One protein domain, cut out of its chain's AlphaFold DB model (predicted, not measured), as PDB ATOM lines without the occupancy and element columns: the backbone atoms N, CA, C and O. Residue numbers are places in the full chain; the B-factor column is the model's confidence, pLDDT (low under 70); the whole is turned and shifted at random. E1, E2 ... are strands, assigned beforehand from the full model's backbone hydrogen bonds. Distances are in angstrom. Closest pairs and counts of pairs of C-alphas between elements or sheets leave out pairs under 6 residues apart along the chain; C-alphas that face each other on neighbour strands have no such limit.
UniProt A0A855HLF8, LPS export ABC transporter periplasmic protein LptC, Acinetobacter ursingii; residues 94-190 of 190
ATOM      1  N   GLN A  94      45.635   1.996 -36.495       97.12
ATOM      2  CA  GLN A  94      46.933   2.419 -37.048       97.12
ATOM      3  C   GLN A  94      47.719   1.246 -37.646       97.12
ATOM      4  O   GLN A  94      48.337   1.372 -38.700       97.12
ATOM      5  N   ILE A  95      47.698   0.100 -36.966       97.25
ATOM      6  CA  ILE A  95      48.275  -1.152 -37.452       97.25
ATOM      7  C   ILE A  95      47.099  -2.051 -37.857       97.25
ATOM      8  O   ILE A  95      46.264  -2.363 -37.000       97.25
ATOM      9  N   PRO A  96      46.988  -2.459 -39.137       96.38
ATOM     10  CA  PRO A  96      45.888  -3.295 -39.601       96.38
ATOM     11  C   PRO A  96      45.728  -4.557 -38.756       96.38
ATOM     12  O   PRO A  96      46.680  -5.302 -38.539       96.38
ATOM     13  N   GLY A  97      44.508  -4.767 -38.263       96.38
ATOM     14  CA  GLY A  97      44.160  -5.923 -37.443       96.38
ATOM     15  C   GLY A  97      44.653  -5.884 -35.995       96.38
ATOM     16  O   GLY A  97      44.341  -6.810 -35.255       96.38
ATOM     17  N   LEU A  98      45.357  -4.832 -35.561       98.25
ATOM     18  CA  LEU A  98      45.777  -4.653 -34.172       98.25
ATOM     19  C   LEU A  98      44.787  -3.784 -33.389       98.25
ATOM     20  O   LEU A  98      44.412  -2.686 -33.812       98.25
ATOM     21  N   LYS A  99      44.410  -4.263 -32.206       98.62
ATOM     22  CA  LYS A  99      43.658  -3.530 -31.189       98.62
ATOM     23  C   LYS A  99      44.308  -3.766 -29.833       98.62
ATOM     24  O   LYS A  99      44.627  -4.902 -29.497       98.62
ATOM     25  N   ALA A 100      44.471  -2.714 -29.046       98.75
ATOM     26  CA  ALA A 100      44.951  -2.809 -27.677       98.75
ATOM     27  C   ALA A 100      44.095  -1.956 -26.737       98.75
ATOM     28  O   ALA A 100      43.515  -0.949 -27.145       98.75
ATOM     29  N   GLN A 101      44.021  -2.354 -25.473       98.75
ATOM     30  CA  GLN A 101      43.356  -1.598 -24.421       98.75
ATOM     31  C   GLN A 101      44.161  -1.703 -23.129       98.75
ATOM     32  O   GLN A 101      44.509  -2.795 -22.692       98.75
ATOM     33  N   LEU A 102      44.415  -0.562 -22.498       98.75
ATOM     34  CA  LEU A 102      44.891  -0.473 -21.126       98.75
ATOM     35  C   LEU A 102      43.734   0.002 -20.250       98.75
ATOM     36  O   LEU A 102      43.053   0.967 -20.588       98.75
ATOM     37  N   LYS A 103      43.511  -0.664 -19.123       98.50
ATOM     38  CA  LYS A 103      42.436  -0.348 -18.188       98.50
ATOM     39  C   LYS A 103      42.939  -0.368 -16.753       98.50
ATOM     40  O   LYS A 103      43.603  -1.311 -16.334       98.50
ATOM     41  N   VAL A 104      42.560   0.648 -15.993       98.44
ATOM     42  CA  VAL A 104      42.692   0.711 -14.536       98.44
ATOM     43  C   VAL A 104      41.277   0.808 -13.990       98.44
ATOM     44  O   VAL A 104      40.554   1.724 -14.365       98.44
ATOM     45  N   GLU A 105      40.847  -0.154 -13.181       98.00
ATOM     46  CA  GLU A 105      39.447  -0.270 -12.759       98.00
ATOM     47  C   GLU A 105      39.342  -0.706 -11.299       98.00
ATOM     48  O   GLU A 105      40.016  -1.639 -10.871       98.00
ATOM     49  N   ASP A 106      38.472  -0.033 -10.559       96.38
ATOM     50  CA  ASP A 106      38.144  -0.270  -9.158       96.38
ATOM     51  C   ASP A 106      36.637  -0.042  -8.930       96.38
ATOM     52  O   ASP A 106      35.945   0.544  -9.772       96.38
ATOM     53  N   PHE A 107      36.118  -0.509  -7.796       95.12
ATOM     54  CA  PHE A 107      34.718  -0.367  -7.416       95.12
ATOM     55  C   PHE A 107      34.589   0.077  -5.961       95.12
ATOM     56  O   PHE A 107      35.167  -0.521  -5.057       95.12
ATOM     57  N   GLN A 108      33.748   1.078  -5.708       93.94
ATOM     58  CA  GLN A 108      33.293   1.373  -4.353       93.94
ATOM     59  C   GLN A 108      32.053   0.547  -4.035       93.94
ATOM     60  O   GLN A 108      30.960   0.866  -4.501       93.94
ATOM     61  N   THR A 109      32.208  -0.466  -3.187       93.00
ATOM     62  CA  THR A 109      31.064  -1.166  -2.598       93.00
ATOM     63  C   THR A 109      30.460  -0.316  -1.479       93.00
ATOM     64  O   THR A 109      31.112  -0.057  -0.467       93.00
ATOM     65  N   LEU A 110      29.223   0.145  -1.660       91.06
ATOM     66  CA  LEU A 110      28.508   0.966  -0.678       91.06
ATOM     67  C   LEU A 110      27.900   0.132   0.455       91.06
ATOM     68  O   LEU A 110      27.700   0.643   1.559       91.06
ATOM     69  N   ASP A 111      27.603  -1.144   0.195       89.50
ATOM     70  CA  ASP A 111      27.032  -2.025   1.205       89.50
ATOM     71  C   ASP A 111      28.099  -2.594   2.141       89.50
ATOM     72  O   ASP A 111      28.808  -3.549   1.826       89.50
ATOM     73  N   LYS A 112      28.199  -1.990   3.325       86.19
ATOM     74  CA  LYS A 112      29.195  -2.346   4.343       86.19
ATOM     75  C   LYS A 112      28.946  -3.707   4.999       86.19
ATOM     76  O   LYS A 112      29.830  -4.189   5.695       86.19
ATOM     77  N   THR A 113      27.774  -4.320   4.807       88.00
ATOM     78  CA  THR A 113      27.512  -5.685   5.298       88.00
ATOM     79  C   THR A 113      28.134  -6.759   4.412       88.00
ATOM     80  O   THR A 113      28.246  -7.904   4.841       88.00
ATOM     81  N   VAL A 114      28.539  -6.405   3.189       86.69
ATOM     82  CA  VAL A 114      29.298  -7.295   2.310       86.69
ATOM     83  C   VAL A 114      30.725  -7.384   2.840       86.69
ATOM     84  O   VAL A 114      31.434  -6.367   2.899       86.69
ATOM     85  N   ALA A 115      31.127  -8.601   3.207       86.44
ATOM     86  CA  ALA A 115      32.482  -8.905   3.645       86.44
ATOM     87  C   ALA A 115      33.490  -8.496   2.565       86.44
ATOM     88  O   ALA A 115      33.229  -8.652   1.369       86.44
ATOM     89  N   ASP A 116      34.655  -7.994   2.970       85.75
ATOM     90  CA  ASP A 116      35.679  -7.497   2.049       85.75
ATOM     91  C   ASP A 116      36.087  -8.591   1.028       85.75
ATOM     92  O   ASP A 116      36.379  -8.293  -0.134       85.75
ATOM     93  N   ILE A 117      36.027  -9.875   1.417       84.00
ATOM     94  CA  ILE A 117      36.295 -11.031   0.541       84.00
ATOM     95  C   ILE A 117      35.303 -11.174  -0.619       84.00
ATOM     96  O   ILE A 117      35.709 -11.596  -1.703       84.00
ATOM     97  N   ASP A 118      34.050 -10.766  -0.435       87.31
ATOM     98  CA  ASP A 118      32.981 -10.871  -1.434       87.31
ATOM     99  C   ASP A 118      32.890  -9.621  -2.322       87.31
ATOM    100  O   ASP A 118      32.170  -9.605  -3.324       87.31
ATOM    101  N   ARG A 119      33.656  -8.570  -2.001       89.81
ATOM    102  CA  ARG A 119      33.725  -7.357  -2.821       89.81
ATOM    103  C   ARG A 119      34.420  -7.615  -4.164       89.81
ATOM    104  O   ARG A 119      35.204  -8.563  -4.295       89.81
ATOM    105  N   PRO A 120      34.173  -6.787  -5.191       91.88
ATOM    106  CA  PRO A 120      34.858  -6.908  -6.474       91.88
ATOM    107  C   PRO A 120      36.381  -6.753  -6.325       91.88
ATOM    108  O   PRO A 120      36.862  -6.024  -5.462       91.88
ATOM    109  N   TYR A 121      37.153  -7.423  -7.181       93.31
ATOM    110  CA  TYR A 121      38.585  -7.140  -7.316       93.31
ATOM    111  C   TYR A 121      38.805  -5.894  -8.178       93.31
ATOM    112  O   TYR A 121      38.180  -5.752  -9.232       93.31
ATOM    113  N   ALA A 122      39.771  -5.068  -7.790       95.38
ATOM    114  CA  ALA A 122      40.333  -4.041  -8.651       95.38
ATOM    115  C   ALA A 122      41.287  -4.669  -9.682       95.38
ATOM    116  O   ALA A 122      41.953  -5.675  -9.413       95.38
ATOM    117  N   ARG A 123      41.374  -4.060 -10.866       96.50
ATOM    118  CA  ARG A 123      42.263  -4.432 -11.976       96.50
ATOM    119  C   ARG A 123      43.269  -3.303 -12.194       96.50
ATOM    120  O   ARG A 123      42.918  -2.272 -12.768       96.50
ATOM    121  N   LEU A 124      44.504  -3.479 -11.720       95.38
ATOM    122  CA  LEU A 124      45.491  -2.404 -11.554       95.38
ATOM    123  C   LEU A 124      46.896  -2.779 -12.084       95.38
ATOM    124  O   LEU A 124      47.776  -3.095 -11.284       95.38
ATOM    125  N   PRO A 125      47.184  -2.690 -13.393       97.25
ATOM    126  CA  PRO A 125      46.269  -2.489 -14.515       97.25
ATOM    127  C   PRO A 125      45.850  -3.819 -15.175       97.25
ATOM    128  O   PRO A 125      46.365  -4.892 -14.850       97.25
ATOM    129  N   GLN A 126      44.944  -3.735 -16.150       98.44
ATOM    130  CA  GLN A 126      44.664  -4.765 -17.150       98.44
ATOM    131  C   GLN A 126      45.082  -4.275 -18.542       98.44
ATOM    132  O   GLN A 126      44.697  -3.187 -18.964       98.44
ATOM    133  N   PHE A 127      45.833  -5.096 -19.265       98.69
ATOM    134  CA  PHE A 127      46.225  -4.906 -20.652       98.69
ATOM    135  C   PHE A 127      45.595  -5.995 -21.522       98.69
ATOM    136  O   PHE A 127      45.740  -7.186 -21.242       98.69
ATOM    137  N   LEU A 128      44.893  -5.573 -22.567       98.56
ATOM    138  CA  LEU A 128      44.274  -6.430 -23.569       98.56
ATOM    139  C   LEU A 128      44.914  -6.143 -24.924       98.56
ATOM    140  O   LEU A 128      45.054  -4.982 -25.308       98.56
ATOM    141  N   LEU A 129      45.246  -7.192 -25.667       98.69
ATOM    142  CA  LEU A 129      45.758  -7.110 -27.030       98.69
ATOM    143  C   LEU A 129      45.023  -8.126 -27.896       98.69
ATOM    144  O   LEU A 129      44.931  -9.292 -27.525       98.69
ATOM    145  N   ASN A 130      44.557  -7.694 -29.058       98.62
ATOM    146  CA  ASN A 130      44.060  -8.554 -30.121       98.62
ATOM    147  C   ASN A 130      44.792  -8.181 -31.406       98.62
ATOM    148  O   ASN A 130      44.834  -7.009 -31.781       98.62
ATOM    149  N   TYR A 131      45.378  -9.167 -32.074       98.44
ATOM    150  CA  TYR A 131      46.049  -8.973 -33.349       98.44
ATOM    151  C   TYR A 131      45.607 -10.030 -34.348       98.44
ATOM    152  O   TYR A 131      45.857 -11.214 -34.145       98.44
ATOM    153  N   VAL A 132      44.976  -9.597 -35.437       97.62
ATOM    154  CA  VAL A 132      44.529 -10.456 -36.537       97.62
ATOM    155  C   VAL A 132      45.295 -10.094 -37.802       97.62
ATOM    156  O   VAL A 132      45.314  -8.938 -38.209       97.62
ATOM    157  N   THR A 133      45.908 -11.071 -38.465       97.31
ATOM    158  CA  THR A 133      46.706 -10.827 -39.678       97.31
ATOM    159  C   THR A 133      46.608 -11.978 -40.678       97.31
ATOM    160  O   THR A 133      46.113 -13.055 -40.352       97.31
ATOM    161  N   GLY A 134      47.068 -11.767 -41.910       95.56
ATOM    162  CA  GLY A 134      46.964 -12.730 -43.010       95.56
ATOM    163  C   GLY A 134      45.815 -12.421 -43.973       95.56
ATOM    164  O   GLY A 134      45.400 -11.273 -44.119       95.56
ATOM    165  N   ASN A 135      45.318 -13.445 -44.667       93.38
ATOM    166  CA  ASN A 135      44.322 -13.307 -45.726       93.38
ATOM    167  C   ASN A 135      42.894 -13.593 -45.207       93.38
ATOM    168  O   ASN A 135      42.605 -14.728 -44.823       93.38
ATOM    169  N   PRO A 136      41.960 -12.621 -45.260       88.44
ATOM    170  CA  PRO A 136      40.557 -12.827 -44.879       88.44
ATOM    171  C   PRO A 136      39.811 -13.902 -45.689       88.44
ATOM    172  O   PRO A 136      38.808 -14.424 -45.214       88.44
ATOM    173  N   LEU A 137      40.290 -14.235 -46.892       90.81
ATOM    174  CA  LEU A 137      39.752 -15.287 -47.771       90.81
ATOM    175  C   LEU A 137      40.707 -16.485 -47.897       90.81
ATOM    176  O   LEU A 137      40.700 -17.206 -48.892       90.81
ATOM    177  N   GLY A 138      41.590 -16.666 -46.919       94.62
ATOM    178  CA  GLY A 138      42.546 -17.760 -46.896       94.62
ATOM    179  C   GLY A 138      43.084 -17.968 -45.492       94.62
ATOM    180  O   GLY A 138      42.323 -17.953 -44.525       94.62
ATOM    181  N   LEU A 139      44.395 -18.172 -45.382       96.69
ATOM    182  CA  LEU A 139      45.052 -18.395 -44.100       96.69
ATOM    183  C   LEU A 139      45.135 -17.091 -43.295       96.69
ATOM    184  O   LEU A 139      45.690 -16.097 -43.770       96.69
ATOM    185  N   GLN A 140      44.597 -17.113 -42.082       97.56
ATOM    186  CA  GLN A 140      44.564 -16.000 -41.144       97.56
ATOM    187  C   GLN A 140      45.048 -16.465 -39.769       97.56
ATOM    188  O   GLN A 140      44.793 -17.597 -39.357       97.56
ATOM    189  N   TYR A 141      45.719 -15.569 -39.057       97.75
ATOM    190  CA  TYR A 141      46.227 -15.791 -37.711       97.75
ATOM    191  C   TYR A 141      45.617 -14.779 -36.755       97.75
ATOM    192  O   TYR A 141      45.397 -13.623 -37.128       97.75
ATOM    193  N   GLU A 142      45.383 -15.206 -35.524       98.12
ATOM    194  CA  GLU A 142      44.916 -14.354 -34.443       98.12
ATOM    195  C   GLU A 142      45.730 -14.603 -33.174       98.12
ATOM    196  O   GLU A 142      46.011 -15.742 -32.804       98.12
ATOM    197  N   PHE A 143      46.114 -13.519 -32.508       98.44
ATOM    198  CA  PHE A 143      46.754 -13.541 -31.204       98.44
ATOM    199  C   PHE A 143      45.964 -12.681 -30.220       98.44
ATOM    200  O   PHE A 143      45.689 -11.512 -30.496       98.44
ATOM    201  N   ASN A 144      45.643 -13.255 -29.063       98.62
ATOM    202  CA  ASN A 144      44.989 -12.580 -27.951       98.62
ATOM    203  C   ASN A 144      45.886 -12.622 -26.709       98.62
ATOM    204  O   ASN A 144      46.356 -13.692 -26.318       98.62
ATOM    205  N   ASN A 145      46.078 -11.473 -26.059       98.62
ATOM    206  CA  ASN A 145      46.686 -11.366 -24.733       98.62
ATOM    207  C   ASN A 145      45.715 -10.672 -23.768       98.62
ATOM    208  O   ASN A 145      45.148  -9.632 -24.099       98.62
ATOM    209  N   ASP A 146      45.557 -11.238 -22.572       98.38
ATOM    210  CA  ASP A 146      44.873 -10.611 -21.438       98.38
ATOM    211  C   ASP A 146      45.768 -10.753 -20.207       98.38
ATOM    212  O   ASP A 146      45.889 -11.826 -19.605       98.38
ATOM    213  N   THR A 147      46.430  -9.653 -19.863       98.56
ATOM    214  CA  THR A 147      47.306  -9.563 -18.700       98.56
ATOM    215  C   THR A 147      46.688  -8.617 -17.689       98.56
ATOM    216  O   THR A 147      46.423  -7.465 -18.010       98.56
ATOM    217  N   ALA A 148      46.472  -9.064 -16.458       98.06
ATOM    218  CA  ALA A 148      45.873  -8.228 -15.425       98.06
ATOM    219  C   ALA A 148      46.489  -8.497 -14.057       98.06
ATOM    220  O   ALA A 148      46.685  -9.654 -13.685       98.06
ATOM    221  N   TYR A 149      46.737  -7.431 -13.300       97.31
ATOM    222  CA  TYR A 149      47.011  -7.524 -11.870       97.31
ATOM    223  C   TYR A 149      45.724  -7.276 -11.086       97.31
ATOM    224  O   TYR A 149      45.106  -6.216 -11.196       97.31
ATOM    225  N   PHE A 150      45.313  -8.272 -10.308       95.69
ATOM    226  CA  PHE A 150      44.129  -8.216  -9.468       95.69
ATOM    227  C   PHE A 150      44.533  -7.872  -8.043       95.69
ATOM    228  O   PHE A 150      45.347  -8.576  -7.442       95.69
ATOM    229  N   LYS A 151      43.932  -6.814  -7.501       92.00
ATOM    230  CA  LYS A 151      44.132  -6.385  -6.117       92.00
ATOM    231  C   LYS A 151      42.794  -6.316  -5.393       92.00
ATOM    232  O   LYS A 151      41.790  -5.911  -5.973       92.00
ATOM    233  N   LYS A 152      42.788  -6.710  -4.125       87.81
ATOM    234  CA  LYS A 152      41.650  -6.546  -3.225       87.81
ATOM    235  C   LYS A 152      42.172  -6.189  -1.845       87.81
ATOM    236  O   LYS A 152      43.030  -6.898  -1.330       87.81
ATOM    237  N   ASP A 153      41.638  -5.129  -1.263       81.12
ATOM    238  CA  ASP A 153      41.971  -4.724   0.099       81.12
ATOM    239  C   ASP A 153      40.992  -5.422   1.063       81.12
ATOM    240  O   ASP A 153      39.790  -5.169   0.997       81.12
ATOM    241  N   ILE A 154      41.485  -6.332   1.915       79.94
ATOM    242  CA  ILE A 154      40.718  -6.881   3.047       79.94
ATOM    243  C   ILE A 154      41.283  -6.339   4.355       79.94
ATOM    244  O   ILE A 154      42.482  -6.414   4.622       79.94
ATOM    245  N   SER A 155      40.380  -5.827   5.179       73.81
ATOM    246  CA  SER A 155      40.644  -5.230   6.487       73.81
ATOM    247  C   SER A 155      39.779  -5.820   7.606       73.81
ATOM    248  O   SER A 155      40.064  -5.596   8.780       73.81
ATOM    249  N   ASP A 156      38.743  -6.589   7.258       71.25
ATOM    250  CA  ASP A 156      37.727  -7.118   8.176       71.25
ATOM    251  C   ASP A 156      38.017  -8.531   8.725       71.25
ATOM    252  O   ASP A 156      37.203  -9.084   9.468       71.25
ATOM    253  N   THR A 157      39.181  -9.116   8.416       67.56
ATOM    254  CA  THR A 157      39.573 -10.453   8.888       67.56
ATOM    255  C   THR A 157      40.964 -10.483   9.516       67.56
ATOM    256  O   THR A 157      41.908  -9.864   9.033       67.56
ATOM    257  N   ASN A 158      41.111 -11.286  10.574       66.25
ATOM    258  CA  ASN A 158      42.397 -11.560  11.226       66.25
ATOM    259  C   ASN A 158      43.232 -12.622  10.480       66.25
ATOM    260  O   ASN A 158      44.375 -12.884  10.852       66.25
ATOM    261  N   ASN A 159      42.674 -13.237   9.431       61.44
ATOM    262  CA  ASN A 159      43.334 -14.251   8.610       61.44
ATOM    263  C   ASN A 159      43.816 -13.648   7.284       61.44
ATOM    264  O   ASN A 159      43.214 -13.841   6.230       61.44
ATOM    265  N   TYR A 160      44.950 -12.948   7.328       54.94
ATOM    266  CA  TYR A 160      45.595 -12.330   6.157       54.94
ATOM    267  C   TYR A 160      46.112 -13.339   5.104       54.94
ATOM    268  O   TYR A 160      46.604 -12.938   4.052       54.94
ATOM    269  N   SER A 161      46.030 -14.652   5.363       56.16
ATOM    270  CA  SER A 161      46.569 -15.708   4.493       56.16
ATOM    271  C   SER A 161      45.666 -16.095   3.313       56.16
ATOM    272  O   SER A 161      46.099 -16.863   2.457       56.16
ATOM    273  N   THR A 162      44.439 -15.570   3.222       58.28
ATOM    274  CA  THR A 162      43.453 -15.971   2.195       58.28
ATOM    275  C   THR A 162      43.188 -14.920   1.115       58.28
ATOM    276  O   THR A 162      42.129 -14.927   0.494       58.28
ATOM    277  N   GLN A 163      44.155 -14.047   0.822       62.78
ATOM    278  CA  GLN A 163      44.061 -13.120  -0.309       62.78
ATOM    279  C   GLN A 163      45.250 -13.181  -1.264       62.78
ATOM    280  O   GLN A 163      46.238 -12.466  -1.076       62.78
ATOM    281  N   PRO A 164      45.151 -13.925  -2.369       72.94
ATOM    282  CA  PRO A 164      46.069 -13.715  -3.467       72.94
ATOM    283  C   PRO A 164      45.614 -12.467  -4.239       72.94
ATOM    284  O   PRO A 164      44.729 -12.532  -5.092       72.94
ATOM    285  N   SER A 165      46.214 -11.311  -3.938       87.50
ATOM    286  CA  SER A 165      46.447 -10.341  -5.016       87.50
ATOM    287  C   SER A 165      47.443 -10.983  -5.979       87.50
ATOM    288  O   SER A 165      48.372 -11.664  -5.540       87.50
ATOM    289  N   GLY A 166      47.255 -10.829  -7.283       92.44
ATOM    290  CA  GLY A 166      48.053 -11.608  -8.219       92.44
ATOM    291  C   GLY A 166      47.914 -11.196  -9.667       92.44
ATOM    292  O   GLY A 166      46.932 -10.585 -10.081       92.44
ATOM    293  N   THR A 167      48.927 -11.568 -10.442       95.94
ATOM    294  CA  THR A 167      48.964 -11.345 -11.883       95.94
ATOM    295  C   THR A 167      48.436 -12.575 -12.602       95.94
ATOM    296  O   THR A 167      48.931 -13.682 -12.397       95.94
ATOM    297  N   ARG A 168      47.474 -12.377 -13.499       96.50
ATOM    298  CA  ARG A 168      47.086 -13.368 -14.502       96.50
ATOM    299  C   ARG A 168      47.666 -12.948 -15.842       96.50
ATOM    300  O   ARG A 168      47.489 -11.803 -16.248       96.50
ATOM    301  N   ILE A 169      48.298 -13.889 -16.533       98.00
ATOM    302  CA  ILE A 169      48.736 -13.730 -17.919       98.00
ATOM    303  C   ILE A 169      48.025 -14.805 -18.733       98.00
ATOM    304  O   ILE A 169      48.206 -15.994 -18.478       98.00
ATOM    305  N   TYR A 170      47.212 -14.388 -19.695       98.38
ATOM    306  CA  TYR A 170      46.534 -15.271 -20.632       98.38
ATOM    307  C   TYR A 170      46.987 -14.951 -22.053       98.38
ATOM    308  O   TYR A 170      47.009 -13.788 -22.452       98.38
ATOM    309  N   ASN A 171      47.353 -15.988 -22.803       98.44
ATOM    310  CA  ASN A 171      47.750 -15.898 -24.202       98.44
ATOM    311  C   ASN A 171      47.000 -16.961 -24.995       98.44
ATOM    312  O   ASN A 171      46.966 -18.121 -24.586       98.44
ATOM    313  N   GLN A 172      46.458 -16.572 -26.140       98.44
ATOM    314  CA  GLN A 172      45.807 -17.479 -27.072       98.44
ATOM    315  C   GLN A 172      46.300 -17.176 -28.481       98.44
ATOM    316  O   GLN A 172      46.328 -16.022 -28.906       98.44
ATOM    317  N   PHE A 173      46.667 -18.231 -29.196       97.94
ATOM    318  CA  PHE A 173      47.019 -18.191 -30.607       97.94
ATOM    319  C   PHE A 173      45.988 -19.021 -31.354       97.94
ATOM    320  O   PHE A 173      45.627 -20.093 -30.875       97.94
ATOM    321  N   ALA A 174      45.533 -18.525 -32.495       97.88
ATOM    322  CA  ALA A 174      44.650 -19.258 -33.381       97.88
ATOM    323  C   ALA A 174      45.127 -19.122 -34.827       97.88
ATOM    324  O   ALA A 174      45.576 -18.052 -35.259       97.88
ATOM    325  N   ALA A 175      45.012 -20.205 -35.587       97.62
ATOM    326  CA  ALA A 175      45.213 -20.221 -37.026       97.62
ATOM    327  C   ALA A 175      43.953 -20.765 -37.701       97.62
ATOM    328  O   ALA A 175      43.489 -21.860 -37.385       97.62
ATOM    329  N   ARG A 176      43.409 -20.015 -38.662       97.12
ATOM    330  CA  ARG A 176      42.199 -20.399 -39.400       97.12
ATOM    331  C   ARG A 176      42.368 -20.265 -40.900       97.12
ATOM    332  O   ARG A 176      43.086 -19.389 -41.379       97.12
ATOM    333  N   TYR A 177      41.673 -21.115 -41.650       96.56
ATOM    334  CA  TYR A 177      41.614 -21.029 -43.109       96.56
ATOM    335  C   TYR A 177      40.190 -20.709 -43.567       96.56
ATOM    336  O   TYR A 177      39.290 -21.530 -43.448       96.56
ATOM    337  N   ASN A 178      39.975 -19.507 -44.096       95.00
ATOM    338  CA  ASN A 178      38.657 -19.006 -44.479       95.00
ATOM    339  C   ASN A 178      38.277 -19.425 -45.909       95.00
ATOM    340  O   ASN A 178      38.464 -18.655 -46.851       95.00
ATOM    341  N   PHE A 179      37.700 -20.614 -46.088       92.94
ATOM    342  CA  PHE A 179      37.162 -21.044 -47.382       92.94
ATOM    343  C   PHE A 179      35.727 -20.526 -47.570       92.94
ATOM    344  O   PHE A 179      34.824 -20.899 -46.819       92.94
ATOM    345  N   ARG A 180      35.495 -19.664 -48.569       93.25
ATOM    346  CA  ARG A 180      34.170 -19.093 -48.880       93.25
ATOM    347  C   ARG A 180      33.956 -18.978 -50.391       93.25
ATOM    348  O   ARG A 180      34.699 -18.265 -51.054       93.25
ATOM    349  N   ASN A 181      32.886 -19.597 -50.891       89.75
ATOM    350  CA  ASN A 181      32.382 -19.476 -52.264       89.75
ATOM    351  C   ASN A 181      30.909 -19.016 -52.250       89.75
ATOM    352  O   ASN A 181      30.278 -18.971 -51.196       89.75
ATOM    353  N   THR A 182      30.322 -18.717 -53.416       94.25
ATOM    354  CA  THR A 182      28.927 -18.233 -53.540       94.25
ATOM    355  C   THR A 182      27.861 -19.199 -53.009       94.25
ATOM    356  O   THR A 182      26.745 -18.772 -52.737       94.25
ATOM    357  N   TYR A 183      28.190 -20.482 -52.853       94.31
ATOM    358  CA  TYR A 183      27.254 -21.537 -52.455       94.31
ATOM    359  C   TYR A 183      27.664 -22.308 -51.186       94.31
ATOM    360  O   TYR A 183      26.888 -23.136 -50.721       94.31
ATOM    361  N   ALA A 184      28.860 -22.084 -50.621       94.25
ATOM    362  CA  ALA A 184      29.342 -22.817 -49.441       94.25
ATOM    363  C   ALA A 184      30.470 -22.084 -48.695       94.25
ATOM    364  O   ALA A 184      31.204 -21.289 -49.287       94.25
ATOM    365  N   PHE A 185      30.653 -22.403 -47.409       94.88
ATOM    366  CA  PHE A 185      31.790 -21.945 -46.605       94.88
ATOM    367  C   PHE A 185      32.295 -23.029 -45.641       94.88
ATOM    368  O   PHE A 185      31.519 -23.866 -45.184       94.88
ATOM    369  N   ALA A 186      33.590 -22.989 -45.317       94.94
ATOM    370  CA  ALA A 186      34.234 -23.795 -44.282       94.94
ATOM    371  C   ALA A 186      35.372 -22.990 -43.632       94.94
ATOM    372  O   ALA A 186      36.170 -22.371 -44.333       94.94
ATOM    373  N   ILE A 187      35.436 -22.971 -42.298       95.94
ATOM    374  CA  ILE A 187      36.441 -22.206 -41.541       95.94
ATOM    375  C   ILE A 187      37.010 -23.104 -40.436       95.94
ATOM    376  O   ILE A 187      36.587 -22.995 -39.287       95.94
ATOM    377  N   PRO A 188      37.894 -24.062 -40.767       95.50
ATOM    378  CA  PRO A 188      38.645 -24.779 -39.744       95.50
ATOM    379  C   PRO A 188      39.541 -23.802 -38.969       95.50
ATOM    380  O   PRO A 188      40.168 -22.926 -39.572       95.50
ATOM    381  N   GLU A 189      39.605 -23.978 -37.651       95.94
ATOM    382  CA  GLU A 189      40.422 -23.202 -36.712       95.94
ATOM    383  C   GLU A 189      41.138 -24.165 -35.757       95.94
ATOM    384  O   GLU A 189      40.565 -25.187 -35.363       95.94
ATOM    385  N   VAL A 190      42.394 -23.852 -35.432       92.31
ATOM    386  CA  VAL A 190      43.228 -24.537 -34.430       92.31
ATOM    387  C   VAL A 190      43.828 -23.500 -33.500       92.31
ATOM    388  O   VAL A 190      44.260 -22.446 -34.027       92.31
TER     389      VAL A 190
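AT A GLANCE: This is residues 94 to 190 of the 190 residues of the protein "LPS export ABC transporter periplasmic protein LptC" of Acinetobacter ursingii (UniProt A0A855HLF8). One long, narrow, twisted sheet makes the length: E1, E2, E3 and E4 side by side in a meander, each strand the antiparallel neighbour of the one before. At one end E4 runs on into a small hairpin, E5 and E6; loops 110 to 121 and 152 to 165 extend the other end. The 97 printed residues, all strand by class, form an extended rod, radius of gyration of the C-alphas 20.6 A, spanning 64 by 29 by 25 A.

HOW THE PARTS SIT: E1, residues 98 to 109, and E2, 122 to 134, form an antiparallel hairpin, N 101 and O 128 2.8 A apart. So do E2 and E3, 139 to 151, N 129 and O 145 2.9 A apart, and E3 and E4, 166 to 177, N 144 and O 172 2.9 A apart. E4 runs on at 45 degrees into E5, 179 to 181, which forms a hairpin with E6, 184 to 186, N 179 and O 186 2.9 A apart.

IN THESE COORDINATES: E1 to E4 measure 35.0, 36.1, 39.8 and 36.7 A. C-alpha 98 is at (45.777, -4.653, -34.172), C-alpha 186 at (34.234, -23.795, -44.282).

THE WHOLE: The farthest C-alphas, Asn 158 and Thr 182, are 66.5 A apart. The printed part has no cut. Residues 157 to 163 have pLDDT under 70.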